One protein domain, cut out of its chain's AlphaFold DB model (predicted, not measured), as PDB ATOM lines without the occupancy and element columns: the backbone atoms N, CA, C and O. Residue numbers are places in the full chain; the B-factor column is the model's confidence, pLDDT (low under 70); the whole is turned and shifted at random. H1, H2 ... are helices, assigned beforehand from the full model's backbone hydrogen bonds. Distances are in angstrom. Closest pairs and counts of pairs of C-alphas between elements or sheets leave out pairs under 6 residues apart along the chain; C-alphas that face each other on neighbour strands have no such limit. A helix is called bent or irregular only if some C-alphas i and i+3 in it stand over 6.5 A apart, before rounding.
ATOM      1  N   MET A 373       8.035  13.959   9.546       90.62
ATOM      2  CA  MET A 373       8.560  12.779  10.220       90.62
ATOM      3  C   MET A 373       7.677  11.543  10.007       90.62
ATOM      4  O   MET A 373       8.187  10.424  10.121       90.62
ATOM      5  N   LYS A 374       6.388  11.702   9.673       91.25
ATOM      6  CA  LYS A 374       5.385  10.630   9.749       91.25
ATOM      7  C   LYS A 374       5.738   9.367   8.959       91.25
ATOM      8  O   LYS A 374       5.759   8.300   9.572       91.25
ATOM      9  N   PRO A 375       6.138   9.420   7.669       89.44
ATOM     10  CA  PRO A 375       6.488   8.207   6.928       89.44
ATOM     11  C   PRO A 375       7.711   7.504   7.534       89.44
ATOM     12  O   PRO A 375       7.786   6.275   7.597       89.44
ATOM     13  N   CYS A 376       8.674   8.287   8.031       90.50
ATOM     14  CA  CYS A 376       9.883   7.772   8.671       90.50
ATOM     15  C   CYS A 376       9.582   7.110  10.018       90.50
ATOM     16  O   CYS A 376      10.123   6.039  10.296       90.50
ATOM     17  N   TRP A 377       8.708   7.724  10.811       93.25
ATOM     18  CA  TRP A 377       8.226   7.215  12.087       93.25
ATOM     19  C   TRP A 377       7.443   5.913  11.899       93.25
ATOM     20  O   TRP A 377       7.839   4.874  12.426       93.25
ATOM     21  N   ASP A 378       6.418   5.925  11.044       91.69
ATOM     22  CA  ASP A 378       5.559   4.769  10.776       91.69
ATOM     23  C   ASP A 378       6.339   3.595  10.159       91.69
ATOM     24  O   ASP A 378       5.978   2.432  10.351       91.69
ATOM     25  N   PHE A 379       7.420   3.852   9.413       91.62
ATOM     26  CA  PHE A 379       8.351   2.802   8.984       91.62
ATOM     27  C   PHE A 379       9.144   2.212  10.162       91.62
ATOM     28  O   PHE A 379       9.250   0.989  10.279       91.62
ATOM     29  N   LEU A 380       9.716   3.061  11.023       92.12
ATOM     30  CA  LEU A 380      10.578   2.626  12.126       92.12
ATOM     31  C   LEU A 380       9.806   1.862  13.207       92.12
ATOM     32  O   LEU A 380      10.305   0.828  13.647       92.12
ATOM     33  N   ILE A 381       8.588   2.291  13.557       92.44
ATOM     34  CA  ILE A 381       7.708   1.570  14.495       92.44
ATOM     35  C   ILE A 381       7.449   0.145  13.985       92.44
ATOM     36  O   ILE A 381       7.813  -0.818  14.658       92.44
ATOM     37  N   ARG A 382       6.958  -0.010  12.744       91.44
ATOM     38  CA  ARG A 382       6.723  -1.333  12.123       91.44
ATOM     39  C   ARG A 382       7.986  -2.192  12.035       91.44
ATOM     40  O   ARG A 382       7.920  -3.415  12.162       91.44
ATOM     41  N   ARG A 383       9.153  -1.577  11.814       90.69
ATOM     42  CA  ARG A 383      10.446  -2.280  11.792       90.69
ATOM     43  C   ARG A 383      10.855  -2.764  13.188       90.69
ATOM     44  O   ARG A 383      11.362  -3.877  13.301       90.69
ATOM     45  N   ALA A 384      10.621  -1.959  14.222       90.75
ATOM     46  CA  ALA A 384      10.932  -2.275  15.613       90.75
ATOM     47  C   ALA A 384       9.966  -3.309  16.224       90.75
ATOM     48  O   ALA A 384      10.413  -4.194  16.950       90.75
ATOM     49  N   GLU A 385       8.678  -3.278  15.870       90.88
ATOM     50  CA  GLU A 385       7.702  -4.331  16.206       90.88
ATOM     51  C   GLU A 385       8.170  -5.713  15.715       90.88
ATOM     52  O   GLU A 385       8.110  -6.699  16.450       90.88
ATOM     53  N   GLN A 386       8.707  -5.779  14.490       89.50
ATOM     54  CA  GLN A 386       9.244  -7.011  13.900       89.50
ATOM     55  C   GLN A 386      10.536  -7.500  14.572       89.50
ATOM     56  O   GLN A 386      10.767  -8.708  14.634       89.50
ATOM     57  N   THR A 387      11.401  -6.599  15.054       86.94
ATOM     58  CA  THR A 387      12.672  -6.972  15.704       86.94
ATOM     59  C   THR A 387      12.555  -7.157  17.218       86.94
ATOM     60  O   THR A 387      13.433  -7.791  17.809       86.94
ATOM     61  N   GLN A 388      11.498  -6.639  17.855       85.12
ATOM     62  CA  GLN A 388      11.234  -6.731  19.298       85.12
ATOM     63  C   GLN A 388       9.849  -7.325  19.629       85.12
ATOM     64  O   GLN A 388       9.065  -6.683  20.337       85.12
ATOM     65  N   PRO A 389       9.542  -8.569  19.205       79.62
ATOM     66  CA  PRO A 389       8.297  -9.231  19.586       79.62
ATOM     67  C   PRO A 389       8.164  -9.297  21.118       79.62
ATOM     68  O   PRO A 389       9.028  -9.843  21.809       79.62
ATOM     69  N   GLY A 390       7.082  -8.718  21.646       81.31
ATOM     70  CA  GLY A 390       6.790  -8.653  23.083       81.31
ATOM     71  C   GLY A 390       7.291  -7.405  23.825       81.31
ATOM     72  O   GLY A 390       7.175  -7.365  25.048       81.31
ATOM     73  N   ALA A 391       7.835  -6.391  23.140       88.06
ATOM     74  CA  ALA A 391       7.991  -5.050  23.722       88.06
ATOM     75  C   ALA A 391       6.645  -4.292  23.761       88.06
ATOM     76  O   ALA A 391       5.749  -4.581  22.967       88.06
ATOM     77  N   SER A 392       6.492  -3.323  24.672       92.69
ATOM     78  CA  SER A 392       5.321  -2.429  24.670       92.69
ATOM     79  C   SER A 392       5.435  -1.348  23.588       92.69
ATOM     80  O   SER A 392       6.536  -1.015  23.143       92.69
ATOM     81  N   LEU A 393       4.304  -0.754  23.190       91.38
ATOM     82  CA  LEU A 393       4.291   0.345  22.215       91.38
ATOM     83  C   LEU A 393       5.140   1.540  22.684       91.38
ATOM     84  O   LEU A 393       5.883   2.103  21.889       91.38
ATOM     85  N   GLU A 394       5.098   1.873  23.976       91.38
ATOM     86  CA  GLU A 394       5.921   2.929  24.588       91.38
ATOM     87  C   GLU A 394       7.425   2.628  24.466       91.38
ATOM     88  O   GLU A 394       8.206   3.497  24.086       91.38
ATOM     89  N   GLN A 395       7.836   1.379  24.725       90.62
ATOM     90  CA  GLN A 395       9.232   0.945  24.571       90.62
ATOM     91  C   GLN A 395       9.693   1.030  23.112       90.62
ATOM     92  O   GLN A 395      10.820   1.436  22.842       90.62
ATOM     93  N   ILE A 396       8.818   0.662  22.171       91.50
ATOM     94  CA  ILE A 396       9.087   0.736  20.732       91.50
ATOM     95  C   ILE A 396       9.200   2.198  20.270       91.50
ATOM     96  O   ILE A 396      10.136   2.536  19.547       91.50
ATOM     97  N   GLN A 397       8.304   3.075  20.728       91.50
ATOM     98  CA  GLN A 397       8.335   4.507  20.418       91.50
ATOM     99  C   GLN A 397       9.598   5.186  20.959       91.50
ATOM    100  O   GLN A 397      10.262   5.898  20.205       91.50
ATOM    101  N   GLU A 398       9.981   4.925  22.213       91.12
ATOM    102  CA  GLU A 398      11.191   5.517  22.795       91.12
ATOM    103  C   GLU A 398      12.466   4.990  22.109       91.12
ATOM    104  O   GLU A 398      13.337   5.787  21.767       91.12
ATOM    105  N   MET A 399      12.543   3.692  21.773       89.81
ATOM    106  CA  MET A 399      13.645   3.145  20.960       89.81
ATOM    107  C   MET A 399      13.762   3.828  19.587       89.81
ATOM    108  O   MET A 399      14.868   4.145  19.139       89.81
ATOM    109  N   CYS A 400      12.641   4.062  18.895       91.94
ATOM    110  CA  CYS A 400      12.644   4.753  17.604       91.94
ATOM    111  C   CYS A 400      13.029   6.234  17.739       91.94
ATOM    112  O   CYS A 400      13.757   6.750  16.885       91.94
ATOM    113  N   LYS A 401      12.601   6.896  18.820       92.19
ATOM    114  CA  LYS A 401      12.968   8.276  19.163       92.19
ATOM    115  C   LYS A 401      14.463   8.412  19.460       92.19
ATOM    116  O   LYS A 401      15.115   9.209  18.791       92.19
ATOM    117  N   GLU A 402      15.030   7.607  20.360       90.75
ATOM    118  CA  GLU A 402      16.474   7.619  20.661       90.75
ATOM    119  C   GLU A 402      17.323   7.391  19.394       90.75
ATOM    120  O   GLU A 402      18.297   8.110  19.147       90.75
ATOM    121  N   ALA A 403      16.926   6.425  18.556       91.00
ATOM    122  CA  ALA A 403      17.623   6.105  17.311       91.00
ATOM    123  C   ALA A 403      17.554   7.239  16.268       91.00
ATOM    124  O   ALA A 403      18.534   7.479  15.550       91.00
ATOM    125  N   LEU A 404      16.423   7.950  16.182       91.50
ATOM    126  CA  LEU A 404      16.283   9.136  15.334       91.50
ATOM    127  C   LEU A 404      17.045  10.341  15.899       91.50
ATOM    128  O   LEU A 404      17.713  11.019  15.123       91.50
ATOM    129  N   GLU A 405      17.007  10.596  17.209       91.25
ATOM    130  CA  GLU A 405      17.765  11.683  17.847       91.25
ATOM    131  C   GLU A 405      19.275  11.544  17.594       91.25
ATOM    132  O   GLU A 405      19.917  12.513  17.182       91.25
ATOM    133  N   ASP A 406      19.851  10.351  17.796       87.69
ATOM    134  CA  ASP A 406      21.264  10.087  17.480       87.69
ATOM    135  C   ASP A 406      21.548  10.294  15.985       87.69
ATOM    136  O   ASP A 406      22.488  10.997  15.603       87.69
ATOM    137  N   THR A 407      20.686   9.752  15.124       89.12
ATOM    138  CA  THR A 407      20.822   9.880  13.668       89.12
ATOM    139  C   THR A 407      20.774  11.343  13.213       89.12
ATOM    140  O   THR A 407      21.602  11.763  12.399       89.12
ATOM    141  N   ILE A 408      19.865  12.151  13.757       89.69
ATOM    142  CA  ILE A 408      19.730  13.571  13.420       89.69
ATOM    143  C   ILE A 408      20.921  14.368  13.963       89.69
ATOM    144  O   ILE A 408      21.551  15.112  13.208       89.69
ATOM    145  N   MET A 409      21.278  14.200  15.238       87.50
ATOM    146  CA  MET A 409      22.298  15.039  15.877       87.50
ATOM    147  C   MET A 409      23.737  14.657  15.502       87.50
ATOM    148  O   MET A 409      24.593  15.545  15.449       87.50
ATOM    149  N   ASN A 410      24.019  13.378  15.220       81.06
ATOM    150  CA  ASN A 410      25.382  12.882  14.979       81.06
ATOM    151  C   ASN A 410      25.667  12.495  13.516       81.06
ATOM    152  O   ASN A 410      26.824  12.567  13.100       81.06
ATOM    153  N   ARG A 411      24.654  12.115  12.714       77.44
ATOM    154  CA  ARG A 411      24.841  11.731  11.294       77.44
ATOM    155  C   ARG A 411      24.380  12.815  10.323       77.44
ATOM    156  O   ARG A 411      25.104  13.130   9.383       77.44
ATOM    157  N   TYR A 412      23.195  13.382  10.550       77.00
ATOM    158  CA  TYR A 412      22.609  14.406   9.679       77.00
ATOM    159  C   TYR A 412      23.209  15.797   9.932       77.00
ATOM    160  O   TYR A 412      23.716  16.429   9.005       77.00
ATOM    161  N   ALA A 413      23.192  16.257  11.190       70.62
ATOM    162  CA  ALA A 413      23.810  17.500  11.667       70.62
ATOM    163  C   ALA A 413      23.534  18.742  10.780       70.62
ATOM    164  O   ALA A 413      24.415  19.573  10.563       70.62
ATOM    165  N   GLY A 414      22.328  18.831  10.202       56.22
ATOM    166  CA  GLY A 414      21.865  19.943   9.360       56.22
ATOM    167  C   GLY A 414      22.553  20.113   7.995       56.22
ATOM    168  O   GLY A 414      22.178  21.027   7.255       56.22
ATOM    169  N   ARG A 415      23.536  19.265   7.644       63.78
ATOM    170  CA  ARG A 415      24.458  19.426   6.495       63.78
ATOM    171  C   ARG A 415      23.741  19.731   5.181       63.78
ATOM    172  O   ARG A 415      22.818  19.009   4.827       63.78
ATOM    173  N   TYR A 416      24.193  20.763   4.454       48.31
ATOM    174  CA  TYR A 416      23.619  21.186   3.163       48.31
ATOM    175  C   TYR A 416      23.479  20.022   2.187       48.31
ATOM    176  O   TYR A 416      22.364  19.579   1.949       48.31
ATOM    177  N   THR A 417      24.604  19.490   1.711       43.25
ATOM    178  CA  THR A 417      24.667  18.207   1.011       43.25
ATOM    179  C   THR A 417      25.087  17.124   1.997       43.25
ATOM    180  O   THR A 417      26.012  17.320   2.794       43.25
ATOM    181  N   ILE A 418      24.463  15.945   1.935       49.41
ATOM    182  CA  ILE A 418      24.826  14.811   2.801       49.41
ATOM    183  C   ILE A 418      26.036  14.048   2.224       49.41
ATOM    184  O   ILE A 418      26.027  12.831   2.043       49.41
ATOM    185  N   THR A 419      27.102  14.790   1.917       35.22
ATOM    186  CA  THR A 419      28.372  14.258   1.409       35.22
ATOM    187  C   THR A 419      28.985  13.298   2.434       35.22
ATOM    188  O   THR A 419      29.465  13.702   3.494       35.22
ATOM    189  N   GLY A 420      28.910  11.999   2.129       46.06
ATOM    190  CA  GLY A 420      29.337  10.907   3.012       46.06
ATOM    191  C   GLY A 420      28.233   9.931   3.440       46.06
ATOM    192  O   GLY A 420      28.554   8.940   4.092       46.06
ATOM    193  N   LEU A 421      26.966  10.150   3.067       52.44
ATOM    194  CA  LEU A 421      25.917   9.128   3.168       52.44
ATOM    195  C   LEU A 421      25.522   8.592   1.790       52.44
ATOM    196  O   LEU A 421      25.711   9.235   0.760       52.44
ATOM    197  N   THR A 422      25.031   7.358   1.782       50.06
ATOM    198  CA  THR A 422      24.756   6.598   0.565       50.06
ATOM    199  C   THR A 422      23.564   7.165  -0.201       50.06
ATOM    200  O   THR A 422      22.486   7.366   0.364       50.06
ATOM    201  N   TYR A 423      23.735   7.322  -1.517       57.09
ATOM    202  CA  TYR A 423      22.627   7.321  -2.471       57.09
ATOM    203  C   TYR A 423      22.082   5.889  -2.538       57.09
ATOM    204  O   TYR A 423      22.795   4.989  -3.000       57.09
ATOM    205  N   PRO A 424      20.871   5.611  -2.029       58.91
ATOM    206  CA  PRO A 424      20.388   4.248  -1.961       58.91
ATOM    207  C   PRO A 424      19.757   3.853  -3.301       58.91
ATOM    208  O   PRO A 424      18.958   4.602  -3.860       58.91
ATOM    209  N   LYS A 425      20.053   2.640  -3.789       56.81
ATOM    210  CA  LYS A 425      19.430   2.095  -5.015       56.81
ATOM    211  C   LYS A 425      17.899   2.005  -4.928       56.81
ATOM    212  O   LYS A 425      17.237   1.978  -5.956       56.81
ATOM    213  N   VAL A 426      17.353   1.946  -3.711       66.44
ATOM    214  CA  VAL A 426      15.917   2.022  -3.420       66.44
ATOM    215  C   VAL A 426      15.715   2.987  -2.252       66.44
ATOM    216  O   VAL A 426      16.283   2.800  -1.171       66.44
ATOM    217  N   LYS A 427      14.910   4.023  -2.477       69.69
ATOM    218  CA  LYS A 427      14.534   5.034  -1.482       69.69
ATOM    219  C   LYS A 427      13.306   4.540  -0.721       69.69
ATOM    220  O   LYS A 427      12.445   3.898  -1.316       69.69
ATOM    221  N   ARG A 428      13.208   4.839   0.577       76.50
ATOM    222  CA  ARG A 428      11.983   4.549   1.353       76.50
ATOM    223  C   ARG A 428      10.926   5.643   1.183       76.50
ATOM    224  O   ARG A 428       9.765   5.321   0.981       76.50
ATOM    225  N   HIS A 429      11.341   6.910   1.226       79.62
ATOM    226  CA  HIS A 429      10.479   8.094   1.109       79.62
ATOM    227  C   HIS A 429      11.185   9.182   0.271       79.62
ATOM    228  O   HIS A 429      12.420   9.161   0.224       79.62
ATOM    229  N   PRO A 430      10.454  10.127  -0.354       65.81
ATOM    230  CA  PRO A 430      11.045  11.261  -1.074       65.81
ATOM    231  C   PRO A 430      11.893  12.171  -0.170       65.81
ATOM    232  O   PRO A 430      11.565  12.359   1.003       65.81
ATOM    233  N   THR A 431      12.958  12.763  -0.721       68.81
ATOM    234  CA  THR A 431      13.710  13.886  -0.127       68.81
ATOM    235  C   THR A 431      14.202  14.826  -1.237       68.81
ATOM    236  O   THR A 431      14.318  14.389  -2.380       68.81
ATOM    237  N   VAL A 432      14.486  16.098  -0.920       58.97
ATOM    238  CA  VAL A 432      14.845  17.145  -1.913       58.97
ATOM    239  C   VAL A 432      16.022  16.749  -2.805       58.97
ATOM    240  O   VAL A 432      15.886  16.693  -4.023       58.97
ATOM    241  N   ASP A 433      17.166  16.438  -2.196       55.84
ATOM    242  CA  ASP A 433      18.412  16.113  -2.903       55.84
ATOM    243  C   ASP A 433      18.479  14.630  -3.325       55.84
ATOM    244  O   ASP A 433      19.555  14.068  -3.536       55.84
ATOM    245  N   ASP A 434      17.321  13.963  -3.382       53.53
ATOM    246  CA  ASP A 434      17.154  12.550  -3.735       53.53
ATOM    247  C   ASP A 434      17.917  11.562  -2.803       53.53
ATOM    248  O   ASP A 434      18.179  10.395  -3.124       53.53
ATOM    249  N   THR A 435      18.253  12.051  -1.604       66.75
ATOM    250  CA  THR A 435      19.025  11.402  -0.532       66.75
ATOM    251  C   THR A 435      18.250  10.350   0.279       66.75
ATOM    252  O   THR A 435      17.027  10.226   0.199       66.75
ATOM    253  N   SER A 436      18.972   9.586   1.109       73.38
ATOM    254  CA  SER A 436      18.383   8.668   2.097       73.38
ATOM    255  C   SER A 436      17.494   9.402   3.116       73.38
ATOM    256  O   SER A 436      17.921  10.391   3.705       73.38
ATOM    257  N   CYS A 437      16.299   8.866   3.410       83.69
ATOM    258  CA  CYS A 437      15.497   9.330   4.551       83.69
ATOM    259  C   CYS A 437      16.263   9.151   5.875       83.69
ATOM    260  O   CYS A 437      17.074   8.228   6.017       83.69
ATOM    261  N   LEU A 438      15.893   9.914   6.909       88.06
ATOM    262  CA  LEU A 438      16.348   9.666   8.286       88.06
ATOM    263  C   LEU A 438      16.100   8.203   8.705       88.06
ATOM    264  O   LEU A 438      16.976   7.552   9.266       88.06
ATOM    265  N   CYS A 439      14.961   7.638   8.292       88.62
ATOM    266  CA  CYS A 439      14.587   6.236   8.498       88.62
ATOM    267  C   CYS A 439      15.515   5.182   7.864       88.62
ATOM    268  O   CYS A 439      15.362   3.996   8.142       88.62
ATOM    269  N   GLN A 440      16.435   5.590   6.991       86.69
ATOM    270  CA  GLN A 440      17.394   4.768   6.244       86.69
ATOM    271  C   GLN A 440      18.839   5.094   6.655       86.69
ATOM    272  O   GLN A 440      19.753   4.335   6.347       86.69
ATOM    273  N   MET A 441      19.030   6.183   7.410       84.88
ATOM    274  CA  MET A 441      20.268   6.533   8.109       84.88
ATOM    275  C   MET A 441      20.373   5.884   9.504       84.88
ATOM    276  O   MET A 441      21.491   5.717  10.005       84.88
ATOM    277  N   VAL A 442      19.236   5.505  10.108       88.62
ATOM    278  CA  VAL A 442      19.150   4.710  11.350       88.62
ATOM    279  C   VAL A 442      19.735   3.301  11.129       88.62
ATOM    280  O   VAL A 442      19.278   2.598  10.224       88.62
ATOM    281  N   PRO A 443      20.704   2.841  11.946       85.31
ATOM    282  CA  PRO A 443      21.189   1.459  11.917       85.31
ATOM    283  C   PRO A 443      20.136   0.437  12.356       85.31
ATOM    284  O   PRO A 443      19.483   0.625  13.382       85.31
ATOM    285  N   ASP A 444      20.079  -0.727  11.699       79.75
ATOM    286  CA  ASP A 444      19.315  -1.878  12.211       79.75
ATOM    287  C   ASP A 444      19.774  -2.307  13.622       79.75
ATOM    288  O   ASP A 444      18.963  -2.768  14.422       79.75
ATOM    289  N   SER A 445      21.048  -2.089  13.979       83.56
ATOM    290  CA  SER A 445      21.580  -2.366  15.322       83.56
ATOM    291  C   SER A 445      21.007  -1.474  16.432       83.56
ATOM    292  O   SER A 445      21.120  -1.840  17.598       83.56
ATOM    293  N   CYS A 446      20.360  -0.350  16.102       84.31
ATOM    294  CA  CYS A 446      19.611   0.460  17.069       84.31
ATOM    295  C   CYS A 446      18.221  -0.129  17.371       84.31
ATOM    296  O   CYS A 446      17.659   0.138  18.428       84.31
ATOM    297  N   LEU A 447      17.674  -0.960  16.475       82.44
ATOM    298  CA  LEU A 447      16.351  -1.589  16.615       82.44
ATOM    299  C   LEU A 447      16.438  -3.041  17.132       82.44
ATOM    300  O   LEU A 447      15.424  -3.729  17.282       82.44
TER     301      LEU A 447
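This is residues 373 to 447 of the 571 residues of a protein of Mizuhopecten yessoensis (UniProt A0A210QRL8). Two helices, H2 and the shorter H1, make a V joined at its narrow end by a tight link, and the short helix H3 sits between them toward the wide end. Past the wide end of the V, residues 413 to 437 make a large irregular loop, which leaves H2 after residue 412 and comes back to H3 at residue 438. The printed part has 75 residues with three named helices, in the order H1, H2, H3, and no named strand; the class is all helix, with 38 of the 75 residues in the helices. The whole is compact, with a radius of gyration of the C-alphas of 12.6 A, yet elongated in outline, its C-alphas spanning 39 by 23 by 20 A.

H2, the longest helix, is residues 393 to 412, 26.3 A from first to last C-alpha; C-alpha 393 is at (4.291, 0.345, 22.215) and C-alpha 412 at (22.609, 14.406, 9.679). It is neither bent nor irregular, but only just: C-alphas 409 and 412 are 6.2 A apart. H1 is residues 374 to 387, 20.0 A long, and begins with C-alpha 374 at (5.385, 10.630, 9.749). H3 is residues 438 to 441, 5.0 A long, and ends with C-alpha 441 at (20.268, 6.533, 8.109).

H2 touches H1 with residues 396 to 400 alone; the closest C-alphas of the two are those of Ala 384 and Ile 396, 6.2 A apart. Their lines stand at a steep tilt of 60 degrees, and they run opposite ways. H2 touches H3 with its residues 404 to 412 alone, and the closest C-alphas are those of Thr 407 and Met 441, 6.5 A apart. H1 touches H3 with its residues 376 to 380 alone, and the closest C-alphas are those of Cys 376 and Cys 439, 5.0 A apart. Of the O i to N i+4 pairs, 9 of 10 in H1 and 15 of 16 in H2 are within hydrogen-bond range; H3 is too short for such a pair, and its 1 O i to N i+3 pair is within range.

The two C-alphas farthest apart are those of Gly 390 and Tyr 416, at 39.6 A. The first and last printed C-alphas, those of Met 373 and Leu 447, are 17.6 A apart, and the printed part has no cut. The link from H1 to H2 is tight, with 5 residues; the link from H2 to H3 is long, with 25 residues, whose C-alphas lie 7 to 19 A from the mean of the C-alphas. The mean pLDDT of the printed part is 79.0, and 20 residues are under 70, namely residues 414 to 427 and 430 to 435, which lie in that long link.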